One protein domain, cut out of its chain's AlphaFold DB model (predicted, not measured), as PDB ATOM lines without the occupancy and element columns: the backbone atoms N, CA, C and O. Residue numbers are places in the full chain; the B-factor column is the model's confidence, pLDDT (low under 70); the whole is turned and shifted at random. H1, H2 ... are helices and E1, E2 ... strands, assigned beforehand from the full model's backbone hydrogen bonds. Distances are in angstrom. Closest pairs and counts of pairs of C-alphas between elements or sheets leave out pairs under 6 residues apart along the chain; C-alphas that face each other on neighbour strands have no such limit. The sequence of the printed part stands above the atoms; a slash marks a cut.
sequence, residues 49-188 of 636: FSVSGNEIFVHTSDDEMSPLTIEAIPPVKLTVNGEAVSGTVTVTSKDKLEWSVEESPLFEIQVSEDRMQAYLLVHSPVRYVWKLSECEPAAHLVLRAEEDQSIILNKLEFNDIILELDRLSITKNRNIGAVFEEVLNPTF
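What this domain is: This is residues 49 to 188 of the 636 residues of the protein "DUF342 domain-containing protein" of Paenibacillus naphthalenovorans (UniProt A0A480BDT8). The domain is a rod with a lobe at each end: a larger lobe of short strands, where the sheets E2 E1 E11, E6 E3 E12 and E5 E4 E7 are loosely stacked and partly face to face, and a smaller lobe made of the hairpin E8 and E9 with the helices H1 and H2 close to it. A two-stranded ribbon, E10 with E13, and the link of residues 102 to 106 between E7 and E8 join the two lobes. The printed part has 140 residues, with thirteen named strands, E1 to E13, followed by two named helices, H1 and H2, and its class is mixed, helices and strands. The sheet E2 E1 E11 is antiparallel, E6 E3 E12 is mixed, and the two-stranded sheets E8 E9 and E10 E13 are antiparallel. The whole is only just loose, close to extended, with a radius of gyration of the C-alphas of 21.4 A and spans of 71 by 32 by 19 A.

How they stand to each other: Begin with E1, residues 49 to 52, which forms a hairpin with E2, residues 55 to 59; look at N 57 and O 50, 2.8 A apart. On the other side of E1 is E11, residues 135 to 138, also antiparallel, with N 49 and O 138 at 2.8 A. Next find E3, residues 68 to 72, between its neighbours E6, residues 89 to 91, antiparallel with N 70 and O 89 at 2.8 A, and E12, residues 140 to 143, parallel with N 143 and O 71 at 2.8 A. These two sheets are face to face, the parts that face each other 10.0 A centre to centre. E4, residues 76 to 80, is antiparallel to E7, residues 97 to 101, with N 79 and O 98 at 2.8 A, while E5, residues 83 to 85, meets E4 only at a point. This sheet is face to face with E6 E3 E12 at 10.3 A in a stack of sheets, which are face to face in turn. Further on, the hairpin E8, residues 107 to 111, and E9, residues 117 to 122, has N 108 and O 121 at 2.8 A. E10, residues 126 to 132, is antiparallel to E13, residues 145 to 155, with N 148 and O 129 at 2.8 A. E10 runs on into E11 at 25 degrees, E12 runs on into E13 at 20 degrees, and E13 bends by 89 degrees at residue 150. Last come H1, residues 158 to 167, and H2, residues 176 to 184, which touch, opposite ways at a steep tilt of 48 degrees; their closest C-alphas are those of Phe 158 and Val 183, 6.1 A. The closest C-alphas of E9 and H2 are those of Val 122 and Glu 182, 7.6 A. In H1 and H2 every O i to N i+4 pair is within hydrogen-bond range.

Where its parts are: Find C-alpha 49 at (288.747, 104.842, 377.323), where E1 begins. E13 spans 20.2 A, E10 19.0 A and E9 16.7 A; E10 begins at C-alpha 126, (277.083, 104.266, 347.617). H1 is 14.4 A long and H2 12.5 A, ending at C-alpha 184, (270.261, 103.815, 338.147).

The domain as a whole: The C-alphas of Asp 63 and Asn 173 are the two farthest apart, 70.8 A. The printed part has no cut, and no link is long; E2 to E3 and H1 to H2 are short, the others tight. Mean pLDDT of the printed part is 85.3, and it is under 70 at residues 52 to 53, 59 to 67 and 93.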
ATOM      1  N   PHE A  49     288.705 104.462 378.726       73.44
ATOM      2  CA  PHE A  49     288.747 104.842 377.323       73.44
ATOM      3  C   PHE A  49     287.655 105.853 377.016       73.44
ATOM      4  O   PHE A  49     286.566 105.768 377.581       73.44
ATOM      5  N   SER A  50     287.909 106.734 376.058       74.62
ATOM      6  CA  SER A  50     286.841 107.396 375.310       74.62
ATOM      7  C   SER A  50     287.118 107.326 373.823       74.62
ATOM      8  O   SER A  50     288.265 107.229 373.388       74.62
ATOM      9  N   VAL A  51     286.044 107.375 373.050       75.19
ATOM     10  CA  VAL A  51     286.105 107.501 371.600       75.19
ATOM     11  C   VAL A  51     285.523 108.859 371.257       75.19
ATOM     12  O   VAL A  51     284.350 109.107 371.528       75.19
ATOM     13  N   SER A  52     286.340 109.738 370.683       68.88
ATOM     14  CA  SER A  52     285.887 111.044 370.202       68.88
ATOM     15  C   SER A  52     286.622 111.399 368.914       68.88
ATOM     16  O   SER A  52     287.777 111.026 368.736       68.88
ATOM     17  N   GLY A  53     285.947 112.052 367.966       62.47
ATOM     18  CA  GLY A  53     286.593 112.494 366.723       62.47
ATOM     19  C   GLY A  53     287.249 111.378 365.897       62.47
ATOM     20  O   GLY A  53     288.222 111.646 365.200       62.47
ATOM     21  N   ASN A  54     286.718 110.148 365.960       74.69
ATOM     22  CA  ASN A  54     287.234 108.957 365.267       74.69
ATOM     23  C   ASN A  54     288.562 108.383 365.808       74.69
ATOM     24  O   ASN A  54     289.137 107.475 365.200       74.69
ATOM     25  N   GLU A  55     289.024 108.875 366.960       76.00
ATOM     26  CA  GLU A  55     290.232 108.426 367.653       76.00
ATOM     27  C   GLU A  55     289.890 107.774 369.003       76.00
ATOM     28  O   GLU A  55     288.886 108.094 369.646       76.00
ATOM     29  N   ILE A  56     290.738 106.832 369.427       79.81
ATOM     30  CA  ILE A  56     290.611 106.118 370.702       79.81
ATOM     31  C   ILE A  56     291.563 106.771 371.703       79.81
ATOM     32  O   ILE A  56     292.781 106.699 371.545       79.81
ATOM     33  N   PHE A  57     291.017 107.368 372.756       77.06
ATOM     34  CA  PHE A  57     291.794 107.994 373.821       77.06
ATOM     35  C   PHE A  57     291.854 107.082 375.040       77.06
ATOM     36  O   PHE A  57     290.823 106.647 375.555       77.06
ATOM     37  N   VAL A  58     293.070 106.819 375.522       75.19
ATOM     38  CA  VAL A  58     293.330 106.013 376.721       75.19
ATOM     39  C   VAL A  58     293.760 106.941 377.854       75.19
ATOM     40  O   VAL A  58     294.815 107.570 377.774       75.19
ATOM     41  N   HIS A  59     292.972 107.018 378.928       69.62
ATOM     42  CA  HIS A  59     293.292 107.815 380.113       69.62
ATOM     43  C   HIS A  59     293.605 106.899 381.299       69.62
ATOM     44  O   HIS A  59     292.759 106.119 381.732       69.62
ATOM     45  N   THR A  60     294.813 107.002 381.858       60.69
ATOM     46  CA  THR A  60     295.258 106.201 383.014       60.69
ATOM     47  C   THR A  60     295.551 107.083 384.228       60.69
ATOM     48  O   THR A  60     296.155 108.142 384.079       60.69
ATOM     49  N   SER A  61     295.173 106.634 385.429       55.44
ATOM     50  CA  SER A  61     295.727 107.118 386.706       55.44
ATOM     51  C   SER A  61     296.911 106.235 387.120       55.44
ATOM     52  O   SER A  61     296.884 105.048 386.809       55.44
ATOM     53  N   ASP A  62     297.904 106.779 387.832       51.84
ATOM     54  CA  ASP A  62     299.193 106.143 388.209       51.84
ATOM     55  C   ASP A  62     299.108 104.889 389.123       51.84
ATOM     56  O   ASP A  62     300.091 104.508 389.754       51.84
ATOM     57  N   ASP A  63     297.952 104.230 389.214       48.94
ATOM     58  CA  ASP A  63     297.742 103.031 390.027       48.94
ATOM     59  C   ASP A  63     297.656 101.791 389.111       48.94
ATOM     60  O   ASP A  63     296.687 101.615 388.367       48.94
ATOM     61  N   GLU A  64     298.685 100.934 389.146       51.28
ATOM     62  CA  GLU A  64     298.929  99.769 388.261       51.28
ATOM     63  C   GLU A  64     297.875  98.638 388.352       51.28
ATOM     64  O   GLU A  64     298.076  97.548 387.816       51.28
ATOM     65  N   MET A  65     296.736  98.849 389.017       51.59
ATOM     66  CA  MET A  65     295.868  97.756 389.472       51.59
ATOM     67  C   MET A  65     294.452  97.718 388.872       51.59
ATOM     68  O   MET A  65     293.589  97.008 389.387       51.59
ATOM     69  N   SER A  66     294.188  98.429 387.769       57.03
ATOM     70  CA  SER A  66     292.909  98.334 387.035       57.03
ATOM     71  C   SER A  66     293.130  98.021 385.545       57.03
ATOM     72  O   SER A  66     293.521  98.925 384.809       57.03
ATOM     73  N   PRO A  67     292.890  96.777 385.076       68.50
ATOM     74  CA  PRO A  67     293.103  96.417 383.676       68.50
ATOM     75  C   PRO A  67     292.079  97.116 382.776       68.50
ATOM     76  O   PRO A  67     290.869  96.960 382.955       68.50
ATOM     77  N   LEU A  68     292.577  97.874 381.803       77.56
ATOM     78  CA  LEU A  68     291.787  98.469 380.734       77.56
ATOM     79  C   LEU A  68     291.606  97.440 379.623       77.56
ATOM     80  O   LEU A  68     292.593  96.930 379.099       77.56
ATOM     81  N   THR A  69     290.364  97.119 379.271       83.31
ATOM     82  CA  THR A  69     290.075  96.108 378.242       83.31
ATOM     83  C   THR A  69     289.333  96.705 377.059       83.31
ATOM     84  O   THR A  69     288.435  97.525 377.233       83.31
ATOM     85  N   ILE A  70     289.706  96.292 375.853       85.50
ATOM     86  CA  ILE A  70     289.094  96.730 374.603       85.50
ATOM     87  C   ILE A  70     288.714  95.521 373.754       85.50
ATOM     88  O   ILE A  70     289.438  94.529 373.699       85.50
ATOM     89  N   GLU A  71     287.570  95.604 373.096       88.38
ATOM     90  CA  GLU A  71     287.085  94.593 372.165       88.38
ATOM     91  C   GLU A  71     286.490  95.280 370.940       88.38
ATOM     92  O   GLU A  71     285.774  96.272 371.073       88.38
ATOM     93  N   ALA A  72     286.775  94.762 369.747       86.75
ATOM     94  CA  ALA A  72     286.168  95.235 368.509       86.75
ATOM     95  C   ALA A  72     285.104  94.260 368.017       86.75
ATOM     96  O   ALA A  72     285.326  93.050 367.960       86.75
ATOM     97  N   ILE A  73     283.951  94.810 367.643       84.25
ATOM     98  CA  ILE A  73     282.851  94.047 367.062       84.25
ATOM     99  C   ILE A  73     282.909  94.190 365.534       84.25
ATOM    100  O   ILE A  73     283.058  95.314 365.043       84.25
ATOM    101  N   PRO A  74     282.750  93.093 364.763       80.88
ATOM    102  CA  PRO A  74     282.650  93.167 363.308       80.88
ATOM    103  C   PRO A  74     281.616  94.213 362.841       80.88
ATOM    104  O   PRO A  74     280.537  94.300 363.431       80.88
ATOM    105  N   PRO A  75     281.915  95.003 361.793       81.56
ATOM    106  CA  PRO A  75     283.009  94.812 360.838       81.56
ATOM    107  C   PRO A  75     284.325  95.529 361.219       81.56
ATOM    108  O   PRO A  75     285.248  95.574 360.407       81.56
ATOM    109  N   VAL A  76     284.434  96.071 362.441       86.94
ATOM    110  CA  VAL A  76     285.645  96.748 362.934       86.94
ATOM    111  C   VAL A  76     286.740  95.727 363.241       86.94
ATOM    112  O   VAL A  76     286.537  94.789 364.010       86.94
ATOM    113  N   LYS A  77     287.926  95.939 362.674       87.62
ATOM    114  CA  LYS A  77     289.161  95.217 362.987       87.62
ATOM    115  C   LYS A  77     290.067  96.120 363.808       87.62
ATOM    116  O   LYS A  77     290.396  97.218 363.365       87.62
ATOM    117  N   LEU A  78     290.477  95.644 364.980       88.38
ATOM    118  CA  LEU A  78     291.409  96.334 365.867       88.38
ATOM    119  C   LEU A  78     292.811  95.748 365.710       88.38
ATOM    120  O   LEU A  78     293.001  94.530 365.729       88.38
ATOM    121  N   THR A  79     293.794  96.629 365.606       88.19
ATOM    122  CA  THR A  79     295.214  96.296 365.670       88.19
ATOM    123  C   THR A  79     295.842  96.977 366.878       88.19
ATOM    124  O   THR A  79     295.714  98.192 367.044       88.19
ATOM    125  N   VAL A  80     296.531  96.198 367.712       86.75
ATOM    126  CA  VAL A  80     297.259  96.675 368.895       86.75
ATOM    127  C   VAL A  80     298.747  96.500 368.624       86.75
ATOM    128  O   VAL A  80     299.201  95.396 368.342       86.75
ATOM    129  N   ASN A  81     299.510  97.593 368.652       84.25
ATOM    130  CA  ASN A  81     300.943  97.616 368.327       84.25
ATOM    131  C   ASN A  81     301.287  96.996 366.955       84.25
ATOM    132  O   ASN A  81     302.384  96.479 366.756       84.25
ATOM    133  N   GLY A  82     300.357  97.079 365.998       81.19
ATOM    134  CA  GLY A  82     300.510  96.537 364.645       81.19
ATOM    135  C   GLY A  82     300.075  95.076 364.473       81.19
ATOM    136  O   GLY A  82     300.089  94.588 363.344       81.19
ATOM    137  N   GLU A  83     299.647  94.386 365.534       84.44
ATOM    138  CA  GLU A  83     299.110  93.024 365.451       84.44
ATOM    139  C   GLU A  83     297.577  93.030 365.516       84.44
ATOM    140  O   GLU A  83     296.980  93.693 366.363       84.44
ATOM    141  N   ALA A  84     296.929  92.296 364.606       85.62
ATOM    142  CA  ALA A  84     295.474  92.167 364.581       85.62
ATOM    143  C   ALA A  84     294.996  91.295 365.743       85.62
ATOM    144  O   ALA A  84     295.467  90.170 365.918       85.62
ATOM    145  N   VAL A  85     294.035  91.803 366.511       84.50
ATOM    146  CA  VAL A  85     293.514  91.120 367.696       84.50
ATOM    147  C   VAL A  85     292.043  90.750 367.535       84.50
ATOM    148  O   VAL A  85     291.269  91.466 366.901       84.50
ATOM    149  N   SER A  86     291.653  89.618 368.125       81.12
ATOM    150  CA  SER A  86     290.274  89.120 368.144       81.12
ATOM    151  C   SER A  86     289.816  88.860 369.578       81.12
ATOM    152  O   SER A  86     290.526  88.186 370.325       81.12
ATOM    153  N   GLY A  87     288.618  89.327 369.937       82.81
ATOM    154  CA  GLY A  87     288.067  89.218 371.293       82.81
ATOM    155  C   GLY A  87     288.567  90.315 372.237       82.81
ATOM    156  O   GLY A  87     289.162  91.302 371.806       82.81
ATOM    157  N   THR A  88     288.294  90.160 373.533       86.75
ATOM    158  CA  THR A  88     288.666  91.142 374.558       86.75
ATOM    159  C   THR A  88     290.172  91.116 374.848       86.75
ATOM    160  O   THR A  88     290.716  90.084 375.243       86.75
ATOM    161  N   VAL A  89     290.844  92.263 374.719       85.88
ATOM    162  CA  VAL A  89     292.287  92.422 374.967       85.88
ATOM    163  C   VAL A  89     292.540  93.472 376.042       85.88
ATOM    164  O   VAL A  89     291.917  94.530 376.042       85.88
ATOM    165  N   THR A  90     293.473  93.197 376.954       83.25
ATOM    166  CA  THR A  90     293.939  94.172 377.952       83.25
ATOM    167  C   THR A  90     295.019  95.067 377.347       83.25
ATOM    168  O   THR A  90     295.992  94.551 376.805       83.25
ATOM    169  N   VAL A  91     294.873  96.385 377.464       81.44
ATOM    170  CA  VAL A  91     295.803  97.378 376.898       81.44
ATOM    171  C   VAL A  91     296.204  98.428 377.939       81.44
ATOM    172  O   VAL A  91     295.548  98.610 378.964       81.44
ATOM    173  N   THR A  92     297.310  99.117 377.685       74.94
ATOM    174  CA  THR A  92     297.924 100.138 378.542       74.94
ATOM    175  C   THR A  92     298.076 101.462 377.791       74.94
ATOM    176  O   THR A  92     297.975 101.513 376.568       74.94
ATOM    177  N   SER A  93     298.390 102.554 378.496       69.44
ATOM    178  CA  SER A  93     298.630 103.873 377.879       69.44
ATOM    179  C   SER A  93     299.856 103.934 376.953       69.44
ATOM    180  O   SER A  93     300.070 104.948 376.294       69.44
ATOM    181  N   LYS A  94     300.668 102.869 376.897       72.75
ATOM    182  CA  LYS A  94     301.825 102.747 375.997       72.75
ATOM    183  C   LYS A  94     301.500 102.011 374.694       72.75
ATOM    184  O   LYS A  94     302.337 102.018 373.795       72.75
ATOM    185  N   ASP A  95     300.330 101.383 374.598       80.62
ATOM    186  CA  ASP A  95     299.936 100.593 373.434       80.62
ATOM    187  C   ASP A  95     299.333 101.478 372.337       80.62
ATOM    188  O   ASP A  95     298.516 102.362 372.597       80.62
ATOM    189  N   LYS A  96     299.729 101.231 371.086       82.31
ATOM    190  CA  LYS A  96     299.203 101.922 369.908       82.31
ATOM    191  C   LYS A  96     297.982 101.178 369.374       82.31
ATOM    192  O   LYS A  96     298.105 100.029 368.953       82.31
ATOM    193  N   LEU A  97     296.829 101.840 369.366       85.00
ATOM    194  CA  LEU A  97     295.557 101.284 368.900       85.00
ATOM    195  C   LEU A  97     295.201 101.872 367.531       85.00
ATOM    196  O   LEU A  97     295.101 103.087 367.385       85.00
ATOM    197  N   GLU A  98     294.998 101.015 366.537       86.62
ATOM    198  CA  GLU A  98     294.546 101.387 365.190       86.62
ATOM    199  C   GLU A  98     293.341 100.526 364.808       86.62
ATOM    200  O   GLU A  98     293.237  99.375 365.234       86.62
ATOM    201  N   TRP A  99     292.422 101.068 364.011       87.62
ATOM    202  CA  TRP A  99     291.233 100.343 363.579       87.62
ATOM    203  C   TRP A  99     291.011 100.482 362.073       87.62
ATOM    204  O   TRP A  99     291.439 101.449 361.444       87.62
ATOM    205  N   SER A 100     290.344  99.494 361.491       85.94
ATOM    206  CA  SER A 100     289.929  99.495 360.088       85.94
ATOM    207  C   SER A 100     288.625  98.721 359.923       85.94
ATOM    208  O   SER A 100     288.213  97.997 360.829       85.94
ATOM    209  N   VAL A 101     287.973  98.861 358.773       85.00
ATOM    210  CA  VAL A 101     286.796  98.067 358.408       85.00
ATOM    211  C   VAL A 101     287.104  97.292 357.137       85.00
ATOM    212  O   VAL A 101     287.707  97.820 356.204       85.00
ATOM    213  N   GLU A 102     286.720  96.018 357.108       77.56
ATOM    214  CA  GLU A 102     286.771  95.223 355.884       77.56
ATOM    215  C   GLU A 102     285.596  95.603 354.982       77.56
ATOM    216  O   GLU A 102     284.440  95.311 355.284       77.56
ATOM    217  N   GLU A 103     285.894  96.294 353.885       78.06
ATOM    218  CA  GLU A 103     284.875  96.820 352.984       78.06
ATOM    219  C   GLU A 103     284.438  95.768 351.961       78.06
ATOM    220  O   GLU A 103     285.239  95.275 351.164       78.06
ATOM    221  N   SER A 104     283.139  95.470 351.924       81.25
ATOM    222  CA  SER A 104     282.551  94.677 350.841       81.25
ATOM    223  C   SER A 104     282.505  95.489 349.541       81.25
ATOM    224  O   SER A 104     282.269  96.704 349.584       81.25
ATOM    225  N   PRO A 105     282.730  94.867 348.370       89.06
ATOM    226  CA  PRO A 105     282.655  95.567 347.093       89.06
ATOM    227  C   PRO A 105     281.241  96.114 346.847       89.06
ATOM    228  O   PRO A 105     280.257  95.557 347.325       89.06
ATOM    229  N   LEU A 106     281.133  97.214 346.096       92.81
ATOM    230  CA  LEU A 106     279.831  97.808 345.754       92.81
ATOM    231  C   LEU A 106     279.014  96.916 344.811       92.81
ATOM    232  O   LEU A 106     277.787  96.977 344.810       92.81
ATOM    233  N   PHE A 107     279.693  96.075 344.034       95.69
ATOM    234  CA  PHE A 107     279.096  95.116 343.118       95.69
ATOM    235  C   PHE A 107     280.042  93.934 342.886       95.69
ATOM    236  O   PHE A 107     281.243  94.027 343.140       95.69
ATOM    237  N   GLU A 108     279.511  92.854 342.332       95.81
ATOM    238  CA  GLU A 108     280.287  91.738 341.807       95.81
ATOM    239  C   GLU A 108     279.760  91.295 340.438       95.81
ATOM    240  O   GLU A 108     278.578  91.451 340.121       95.81
ATOM    241  N   ILE A 109     280.648  90.741 339.610       97.00
ATOM    242  CA  ILE A 109     280.284  90.108 338.343       97.00
ATOM    243  C   ILE A 109     280.651  88.635 338.429       97.00
ATOM    244  O   ILE A 109     281.824  88.282 338.553       97.00
ATOM    245  N   GLN A 110     279.648  87.774 338.317       95.81
ATOM    246  CA  GLN A 110     279.817  86.329 338.345       95.81
ATOM    247  C   GLN A 110     279.578  85.749 336.956       95.81
ATOM    248  O   GLN A 110     278.584  86.051 336.296       95.81
ATOM    249  N   VAL A 111     280.489  84.895 336.499       95.81
ATOM    250  CA  VAL A 111     280.343  84.161 335.239       95.81
ATOM    251  C   VAL A 111     279.976  82.720 335.560       95.81
ATOM    252  O   VAL A 111     280.566  82.115 336.454       95.81
ATOM    253  N   SER A 112     278.997  82.171 334.844       95.56
ATOM    254  CA  SER A 112     278.581  80.777 334.997       95.56
ATOM    255  C   SER A 112     279.739  79.807 334.722       95.56
ATOM    256  O   SER A 112     280.642  80.111 333.941       95.56
ATOM    257  N   GLU A 113     279.716  78.609 335.319       94.62
ATOM    258  CA  GLU A 113     280.779  77.599 335.134       94.62
ATOM    259  C   GLU A 113     281.004  77.228 333.658       94.62
ATOM    260  O   GLU A 113     282.138  77.024 333.222       94.62
ATOM    261  N   ASP A 114     279.926  77.192 332.872       91.75
ATOM    262  CA  ASP A 114     279.953  76.926 331.429       91.75
ATOM    263  C   ASP A 114     280.427  78.127 330.589       91.75
ATOM    264  O   ASP A 114     280.564  78.013 329.370       91.75
ATOM    265  N   ARG A 115     280.687  79.275 331.231       94.62
ATOM    266  CA  ARG A 115     281.102  80.547 330.622       94.62
ATOM    267  C   ARG A 115     280.088  81.124 329.632       94.62
ATOM    268  O   ARG A 115     280.424  81.991 328.823       94.62
ATOM    269  N   MET A 116     278.838  80.669 329.668       95.25
ATOM    270  CA  MET A 116     277.798  81.096 328.730       95.25
ATOM    271  C   MET A 116     277.031  82.328 329.195       95.25
ATOM    272  O   MET A 116     276.364  82.962 328.375       95.25
ATOM    273  N   GLN A 117     277.101  82.681 330.475       96.94
ATOM    274  CA  GLN A 117     276.344  83.785 331.053       96.94
ATOM    275  C   GLN A 117     277.199  84.559 332.052       96.94
ATOM    276  O   GLN A 117     277.975  83.968 332.798       96.94
ATOM    277  N   ALA A 118     277.039  85.879 332.072       96.75
ATOM    278  CA  ALA A 118     277.601  86.738 333.108       96.75
ATOM    279  C   ALA A 118     276.476  87.498 333.809       96.75
ATOM    280  O   ALA A 118     275.579  88.024 333.138       96.75
ATOM    281  N   TYR A 119     276.555  87.564 335.132       97.44
ATOM    282  CA  TYR A 119     275.584  88.193 336.011       97.44
ATOM    283  C   TYR A 119     276.240  89.331 336.791       97.44
ATOM    284  O   TYR A 119     277.359  89.166 337.268       97.44
ATOM    285  N   LEU A 120     275.553  90.465 336.912       97.25
ATOM    286  CA  LEU A 120     275.924  91.570 337.797       97.25
ATOM    287  C   LEU A 120     275.059  91.494 339.051       97.25
ATOM    288  O   LEU A 120     273.842  91.397 338.927       97.25
ATOM    289  N   LEU A 121     275.674  91.605 340.222       96.94
ATOM    290  CA  LEU A 121     274.983  91.835 341.484       96.94
ATOM    291  C   LEU A 121     275.506  93.131 342.099       96.94
ATOM    292  O   LEU A 121     276.694  93.243 342.389       96.94
ATOM    293  N   VAL A 122     274.626  94.110 342.300       95.81
ATOM    294  CA  VAL A 122     274.946  95.331 343.048       95.81
ATOM    295  C   VAL A 122     274.634  95.090 344.523       95.81
ATOM    296  O   VAL A 122     273.519  94.715 344.867       95.81
ATOM    297  N   HIS A 123     275.612  95.306 345.401       93.44
ATOM    298  CA  HIS A 123     275.439  95.218 346.854       93.44
ATOM    299  C   HIS A 123     275.074  96.571 347.466       93.44
ATOM    300  O   HIS A 123     274.266  96.635 348.388       93.44
ATOM    301  N   SER A 124     275.664  97.656 346.957       90.94
ATOM    302  CA  SER A 124     275.339  99.019 347.374       90.94
ATOM    303  C   SER A 124     275.658 100.028 346.265       90.94
ATOM    304  O   SER A 124     276.711  99.925 345.637       90.94
ATOM    305  N   PRO A 125     274.807 101.045 346.031       90.81
ATOM    306  CA  PRO A 125     275.100 102.119 345.082       90.81
ATOM    307  C   PRO A 125     276.066 103.179 345.632       90.81
ATOM    308  O   PRO A 125     276.574 104.000 344.868       90.81
ATOM    309  N   VAL A 126     276.295 103.220 346.949       90.62
ATOM    310  CA  VAL A 126     277.083 104.266 347.617       90.62
ATOM    311  C   VAL A 126     277.924 103.652 348.735       90.62
ATOM    312  O   VAL A 126     277.463 102.773 349.461       90.62
ATOM    313  N   ARG A 127     279.159 104.133 348.886       89.31
ATOM    314  CA  ARG A 127     280.022 103.872 350.039       89.31
ATOM    315  C   ARG A 127     280.101 105.121 350.901       89.31
ATOM    316  O   ARG A 127     280.429 106.194 350.391       89.31
ATOM    317  N   TYR A 128     279.857 104.963 352.193       89.00
ATOM    318  CA  TYR A 128     279.993 106.021 353.188       89.00
ATOM    319  C   TYR A 128     281.284 105.850 353.989       89.00
ATOM    320  O   TYR A 128     281.851 104.757 354.045       89.00
ATOM    321  N   VAL A 129     281.769 106.936 354.587       86.94
ATOM    322  CA  VAL A 129     282.902 106.874 355.521       86.94
ATOM    323  C   VAL A 129     282.456 106.192 356.811       86.94
ATOM    324  O   VAL A 129     281.394 106.502 357.341       86.94
ATOM    325  N   TRP A 130     283.272 105.288 357.347       85.94
ATOM    326  CA  TRP A 130     283.044 104.728 358.677       85.94
ATOM    327  C   TRP A 130     283.520 105.699 359.752       85.94
ATOM    328  O   TRP A 130     284.635 106.223 359.677       85.94
ATOM    329  N   LYS A 131     282.700 105.890 360.782       88.06
ATOM    330  CA  LYS A 131     283.083 106.595 362.005       88.06
ATOM    331  C   LYS A 131     282.913 105.677 363.203       88.06
ATOM    332  O   LYS A 131     281.944 104.921 363.280       88.06
ATOM    333  N   LEU A 132     283.844 105.741 364.149       85.69
ATOM    334  CA  LEU A 132     283.652 105.081 365.432       85.69
ATOM    335  C   LEU A 132     282.453 105.704 366.157       85.69
ATOM    336  O   LEU A 132     282.309 106.927 366.206       85.69
ATOM    337  N   SER A 133     281.604 104.857 366.731       84.62
ATOM    338  CA  SER A 133     280.514 105.301 367.593       84.62
ATOM    339  C   SER A 133     281.104 105.943 368.846       84.62
ATOM    340  O   SER A 133     281.942 105.339 369.521       84.62
ATOM    341  N   GLU A 134     280.660 107.158 369.165       80.38
ATOM    342  CA  GLU A 134     281.082 107.833 370.389       80.38
ATOM    343  C   GLU A 134     280.700 106.992 371.609       80.38
ATOM    344  O   GLU A 134     279.610 106.418 371.693       80.38
ATOM    345  N   CYS A 135     281.632 106.893 372.552       76.88
ATOM    346  CA  CYS A 135     281.451 106.107 373.759       76.88
ATOM    347  C   CYS A 135     281.852 106.939 374.973       76.88
ATOM    348  O   CYS A 135     282.949 107.505 375.014       76.88
ATOM    349  N   GLU A 136     280.950 106.986 375.954       73.50
ATOM    350  CA  GLU A 136     281.208 107.594 377.256       73.50
ATOM    351  C   GLU A 136     282.375 106.887 377.975       73.50
ATOM    352  O   GLU A 136     282.565 105.680 377.794       73.50
ATOM    353  N   PRO A 137     283.134 107.601 378.827       77.69
ATOM    354  CA  PRO A 137     284.258 107.058 379.587       77.69
ATOM    355  C   PRO A 137     283.992 105.702 380.262       77.69
ATOM    356  O   PRO A 137     283.206 105.612 381.209       77.69
ATOM    357  N   ALA A 138     284.692 104.647 379.833       78.06
ATOM    358  CA  ALA A 138     284.537 103.298 380.386       78.06
ATOM    359  C   ALA A 138     285.872 102.547 380.512       78.06
ATOM    360  O   ALA A 138     286.750 102.661 379.664       78.06
ATOM    361  N   ALA A 139     286.028 101.733 381.563       77.31
ATOM    362  CA  ALA A 139     287.214 100.880 381.758       77.31
ATOM    363  C   ALA A 139     287.243  99.646 380.826       77.31
ATOM    364  O   ALA A 139     288.290  99.027 380.626       77.31
ATOM    365  N   HIS A 140     286.084  99.294 380.265       83.75
ATOM    366  CA  HIS A 140     285.920  98.289 379.222       83.75
ATOM    367  C   HIS A 140     285.279  98.965 378.008       83.75
ATOM    368  O   HIS A 140     284.147  99.445 378.113       83.75
ATOM    369  N   LEU A 141     286.002  99.034 376.891       82.38
ATOM    370  CA  LEU A 141     285.533  99.664 375.661       82.38
ATOM    371  C   LEU A 141     285.154  98.610 374.627       82.38
ATOM    372  O   LEU A 141     285.969  97.781 374.230       82.38
ATOM    373  N   VAL A 142     283.927  98.718 374.129       86.00
ATOM    374  CA  VAL A 142     283.457  97.950 372.981       86.00
ATOM    375  C   VAL A 142     283.461  98.872 371.767       86.00
ATOM    376  O   VAL A 142     282.591  99.733 371.638       86.00
ATOM    377  N   LEU A 143     284.441  98.698 370.884       85.62
ATOM    378  CA  LEU A 143     284.545  99.456 369.645       85.62
ATOM    379  C   LEU A 143     283.452  99.031 368.669       85.62
ATOM    380  O   LEU A 143     283.350  97.867 368.269       85.62
ATOM    381  N   ARG A 144     282.664 100.022 368.263       86.25
ATOM    382  CA  ARG A 144     281.657  99.932 367.211       86.25
ATOM    383  C   ARG A 144     281.935 101.040 366.210       86.25
ATOM    384  O   ARG A 144     282.370 102.121 366.603       86.25
ATOM    385  N   ALA A 145     281.689 100.765 364.939       86.50
ATOM    386  CA  ALA A 145     281.688 101.778 363.901       86.50
ATOM    387  C   ALA A 145     280.333 101.767 363.204       86.50
ATOM    388  O   ALA A 145     279.699 100.718 363.075       86.50
ATOM    389  N   GLU A 146     279.914 102.939 362.759       86.25
ATOM    390  CA  GLU A 146     278.733 103.133 361.934       86.25
ATOM    391  C   GLU A 146     279.103 103.930 360.685       86.25
ATOM    392  O   GLU A 146     280.080 104.683 360.665       86.25
ATOM    393  N   GLU A 147     278.326 103.748 359.625       87.06
ATOM    394  CA  GLU A 147     278.469 104.542 358.414       87.06
ATOM    395  C   GLU A 147     278.003 105.981 358.672       87.06
ATOM    396  O   GLU A 147     276.864 106.231 359.078       87.06
ATOM    397  N   ASP A 148     278.873 106.947 358.401       87.25
ATOM    398  CA  ASP A 148     278.515 108.354 358.361       87.25
ATOM    399  C   ASP A 148     277.855 108.688 357.021       87.25
ATOM    400  O   ASP A 148     278.504 109.038 356.032       87.25
ATOM    401  N   GLN A 149     276.525 108.614 357.005       84.19
ATOM    402  CA  GLN A 149     275.716 108.895 355.817       84.19
ATOM    403  C   GLN A 149     275.840 110.342 355.303       84.19
ATOM    404  O   GLN A 149     275.353 110.645 354.214       84.19
ATOM    405  N   SER A 150     276.487 111.242 356.053       85.12
ATOM    406  CA  SER A 150     276.749 112.613 355.604       85.12
ATOM    407  C   SER A 150     277.989 112.741 354.710       85.12
ATOM    408  O   SER A 150     278.119 113.741 354.000       85.12
ATOM    409  N   ILE A 151     278.871 111.732 354.690       85.88
ATOM    410  CA  ILE A 151     280.129 111.756 353.936       85.88
ATOM    411  C   ILE A 151     280.189 110.559 352.984       85.88
ATOM    412  O   ILE A 151     280.480 109.427 353.371       85.88
ATOM    413  N   ILE A 152     279.945 110.828 351.701       87.31
ATOM    414  CA  ILE A 152     280.066 109.837 350.627       87.31
ATOM    415  C   ILE A 152     281.543 109.678 350.260       87.31
ATOM    416  O   ILE A 152     282.186 110.633 349.828       87.31
ATOM    417  N   LEU A 153     282.061 108.460 350.402       86.06
ATOM    418  CA  LEU A 153     283.417 108.096 350.001       86.06
ATOM    419  C   LEU A 153     283.486 107.756 348.508       86.06
ATOM    420  O   LEU A 153     284.416 108.165 347.819       86.06
ATOM    421  N   ASN A 154     282.508 106.994 348.015       87.31
ATOM    422  CA  ASN A 154     282.427 106.590 346.616       87.31
ATOM    423  C   ASN A 154     280.967 106.356 346.203       87.31
ATOM    424  O   ASN A 154     280.147 105.945 347.023       87.31
ATOM    425  N   LYS A 155     280.641 106.571 344.930       91.38
ATOM    426  CA  LYS A 155     279.352 106.223 344.335       91.38
ATOM    427  C   LYS A 155     279.601 105.272 343.173       91.38
ATOM    428  O   LYS A 155     280.480 105.533 342.365       91.38
ATOM    429  N   LEU A 156     278.812 104.205 343.088       92.69
ATOM    430  CA  LEU A 156     278.867 103.287 341.960       92.69
ATOM    431  C   LEU A 156     278.469 104.023 340.677       92.69
ATOM    432  O   LEU A 156     277.351 104.537 340.565       92.69
ATOM    433  N   GLU A 157     279.373 104.053 339.705       93.50
ATOM    434  CA  GLU A 157     279.125 104.611 338.386       93.50
ATOM    435  C   GLU A 157     279.018 103.512 337.328       93.50
ATOM    436  O   GLU A 157     279.624 102.444 337.410       93.50
ATOM    437  N   PHE A 158     278.278 103.804 336.258       93.25
ATOM    438  CA  PHE A 158     278.163 102.907 335.108       93.25
ATOM    439  C   PHE A 158     279.537 102.522 334.541       93.25
ATOM    440  O   PHE A 158     279.760 101.372 334.162       93.25
ATOM    441  N   ASN A 159     280.475 103.472 334.524       93.94
ATOM    442  CA  ASN A 159     281.819 103.247 334.014       93.94
ATOM    443  C   ASN A 159     282.613 102.230 334.852       93.94
ATOM    444  O   ASN A 159     283.416 101.500 334.277       93.94
ATOM    445  N   ASP A 160     282.352 102.111 336.159       93.38
ATOM    446  CA  ASP A 160     283.022 101.128 337.023       93.38
ATOM    447  C   ASP A 160     282.718  99.697 336.564       93.38
ATOM    448  O   ASP A 160     283.610  98.855 336.458       93.38
ATOM    449  N   ILE A 161     281.459  99.440 336.206       94.69
ATOM    450  CA  ILE A 161     281.003  98.126 335.742       94.69
ATOM    451  C   ILE A 161     281.524  97.834 334.334       94.69
ATOM    452  O   ILE A 161     281.910  96.703 334.038       94.69
ATOM    453  N   ILE A 162     281.575  98.842 333.456       94.44
ATOM    454  CA  ILE A 162     282.148  98.678 332.113       94.44
ATOM    455  C   ILE A 162     283.645  98.365 332.183       94.44
ATOM    456  O   ILE A 162     284.095  97.434 331.511       94.44
ATOM    457  N   LEU A 163     284.400  99.082 333.021       94.38
ATOM    458  CA  LEU A 163     285.820  98.809 333.241       94.38
ATOM    459  C   LEU A 163     286.041  97.403 333.803       94.38
ATOM    460  O   LEU A 163     286.962  96.716 333.362       94.38
ATOM    461  N   GLU A 164     285.185  96.942 334.717       94.69
ATOM    462  CA  GLU A 164     285.291  95.584 335.254       94.69
ATOM    463  C   GLU A 164     284.931  94.515 334.207       94.69
ATOM    464  O   GLU A 164     285.633  93.511 334.092       94.69
ATOM    465  N   LEU A 165     283.913  94.736 333.365       93.88
ATOM    466  CA  LEU A 165     283.601  93.858 332.225       93.88
ATOM    467  C   LEU A 165     284.774  93.742 331.240       93.88
ATOM    468  O   LEU A 165     285.034  92.657 330.708       93.88
ATOM    469  N   ASP A 166     285.476  94.849 330.989       93.12
ATOM    470  CA  ASP A 166     286.684  94.879 330.164       93.12
ATOM    471  C   ASP A 166     287.851  94.160 330.848       93.12
ATOM    472  O   ASP A 166     288.517  93.340 330.213       93.12
ATOM    473  N   ARG A 167     288.049  94.379 332.155       94.88
ATOM    474  CA  ARG A 167     289.061  93.684 332.968       94.88
ATOM    475  C   ARG A 167     288.857  92.169 332.955       94.88
ATOM    476  O   ARG A 167     289.816  91.419 332.792       94.88
ATOM    477  N   LEU A 168     287.605  91.724 333.055       93.00
ATOM    478  CA  LEU A 168     287.205  90.317 332.978       93.00
ATOM    479  C   LEU A 168     287.183  89.770 331.543       93.00
ATOM    480  O   LEU A 168     286.897  88.592 331.345       93.00
ATOM    481  N   SER A 169     287.490  90.589 330.530       93.00
ATOM    482  CA  SER A 169     287.483  90.202 329.112       93.00
ATOM    483  C   SER A 169     286.135  89.661 328.611       93.00
ATOM    484  O   SER A 169     286.084  88.897 327.649       93.00
ATOM    485  N   ILE A 170     285.018  90.052 329.227       93.94
ATOM    486  CA  ILE A 170     283.669  89.654 328.799       93.94
ATOM    487  C   ILE A 170     283.312  90.521 327.602       93.94
ATOM    488  O   ILE A 170     282.867  91.634 327.807       93.94
ATOM    489  N   THR A 171     283.537  90.106 326.357       87.12
ATOM    490  CA  THR A 171     283.447  91.004 325.178       87.12
ATOM    491  C   THR A 171     282.205  90.802 324.314       87.12
ATOM    492  O   THR A 171     281.875  91.665 323.495       87.12
ATOM    493  N   LYS A 172     281.505  89.671 324.453       87.00
ATOM    494  CA  LYS A 172     280.419  89.290 323.541       87.00
ATOM    495  C   LYS A 172     279.039  89.508 324.143       87.00
ATOM    496  O   LYS A 172     278.791  89.152 325.288       87.00
ATOM    497  N   ASN A 173     278.125  90.033 323.319       89.31
ATOM    498  CA  ASN A 173     276.695  90.178 323.617       89.31
ATOM    499  C   ASN A 173     276.416  90.784 325.011       89.31
ATOM    500  O   ASN A 173     275.599  90.255 325.768       89.31
ATOM    501  N   ARG A 174     277.117  91.872 325.354       93.50
ATOM    502  CA  ARG A 174     276.883  92.630 326.589       93.50
ATOM    503  C   ARG A 174     275.512  93.303 326.531       93.50
ATOM    504  O   ARG A 174     275.216  94.018 325.574       93.50
ATOM    505  N   ASN A 175     274.700  93.124 327.562       94.50
ATOM    506  CA  ASN A 175     273.444  93.833 327.746       94.50
ATOM    507  C   ASN A 175     273.699  95.155 328.480       94.50
ATOM    508  O   ASN A 175     273.455  95.285 329.676       94.50
ATOM    509  N   ILE A 176     274.219  96.136 327.742       93.94
ATOM    510  CA  ILE A 176     274.558  97.457 328.286       93.94
ATOM    511  C   ILE A 176     273.327  98.174 328.858       93.94
ATOM    512  O   ILE A 176     273.445  98.878 329.856       93.94
ATOM    513  N   GLY A 177     272.147  97.951 328.269       93.75
ATOM    514  CA  GLY A 177     270.892  98.493 328.788       93.75
ATOM    515  C   GLY A 177     270.585  97.984 330.196       93.75
ATOM    516  O   GLY A 177     270.306  98.789 331.074       93.75
ATOM    517  N   ALA A 178     270.720  96.676 330.438       93.56
ATOM    518  CA  ALA A 178     270.504  96.108 331.772       93.56
ATOM    519  C   ALA A 178     271.513  96.626 332.808       93.56
ATOM    520  O   ALA A 178     271.124  96.926 333.928       93.56
ATOM    521  N   VAL A 179     272.786  96.789 332.425       95.44
ATOM    522  CA  VAL A 179     273.806  97.383 333.311       95.44
ATOM    523  C   VAL A 179     273.435  98.819 333.687       95.44
ATOM    524  O   VAL A 179     273.537  99.201 334.847       95.44
ATOM    525  N   PHE A 180     273.011  99.621 332.711       94.81
ATOM    526  CA  PHE A 180     272.640 101.013 332.945       94.81
ATOM    527  C   PHE A 180     271.421 101.142 333.868       94.81
ATOM    528  O   PHE A 180     271.452 101.934 334.807       94.81
ATOM    529  N   GLU A 181     270.382 100.336 333.635       94.56
ATOM    530  CA  GLU A 181     269.186 100.304 334.486       94.56
ATOM    531  C   GLU A 181     269.514  99.881 335.923       94.56
ATOM    532  O   GLU A 181     269.063 100.534 336.857       94.56
ATOM    533  N   GLU A 182     270.356  98.861 336.109       95.12
ATOM    534  CA  GLU A 182     270.739  98.372 337.440       95.12
ATOM    535  C   GLU A 182     271.579  99.388 338.228       95.12
ATOM    536  O   GLU A 182     271.462  99.482 339.443       95.12
ATOM    537  N   VAL A 183     272.400 100.204 337.558       94.38
ATOM    538  CA  VAL A 183     273.148 101.288 338.224       94.38
ATOM    539  C   VAL A 183     272.225 102.429 338.649       94.38
ATOM    540  O   VAL A 183     272.439 103.042 339.697       94.38
ATOM    541  N   LEU A 184     271.211 102.746 337.839       93.38
ATOM    542  CA  LEU A 184     270.261 103.815 338.147       93.38
ATOM    543  C   LEU A 184     269.249 103.405 339.217       93.38
ATOM    544  O   LEU A 184     268.945 104.201 340.103       93.38
ATOM    545  N   ASN A 185     268.734 102.181 339.120       94.00
ATOM    546  CA  ASN A 185     267.706 101.628 339.989       94.00
ATOM    547  C   ASN A 185     268.122 100.211 340.433       94.00
ATOM    548  O   ASN A 185     267.603  99.238 339.882       94.00
ATOM    549  N   PRO A 186     269.041 100.085 341.413       93.69
ATOM    550  CA  PRO A 186     269.535  98.787 341.861       93.69
ATOM    551  C   PRO A 186     268.407  97.898 342.363       93.69
ATOM    552  O   PRO A 186     267.643  98.275 343.257       93.69
ATOM    553  N   THR A 187     268.317  96.705 341.789       93.12
ATOM    554  CA  THR A 187     267.387  95.662 342.220       93.12
ATOM    555  C   THR A 187     267.966  94.839 343.366       93.12
ATOM    556  O   THR A 187     267.206  94.226 344.112       93.12
ATOM    557  N   PHE A 188     269.294  94.873 343.537       94.69
ATOM    558  CA  PHE A 188     270.050  94.053 344.493       94.69
ATOM    559  C   PHE A 188     269.903  92.544 344.246       94.69
ATOM    560  O   PHE A 188     270.134  91.728 345.140       94.69
TER     561      PHE A 188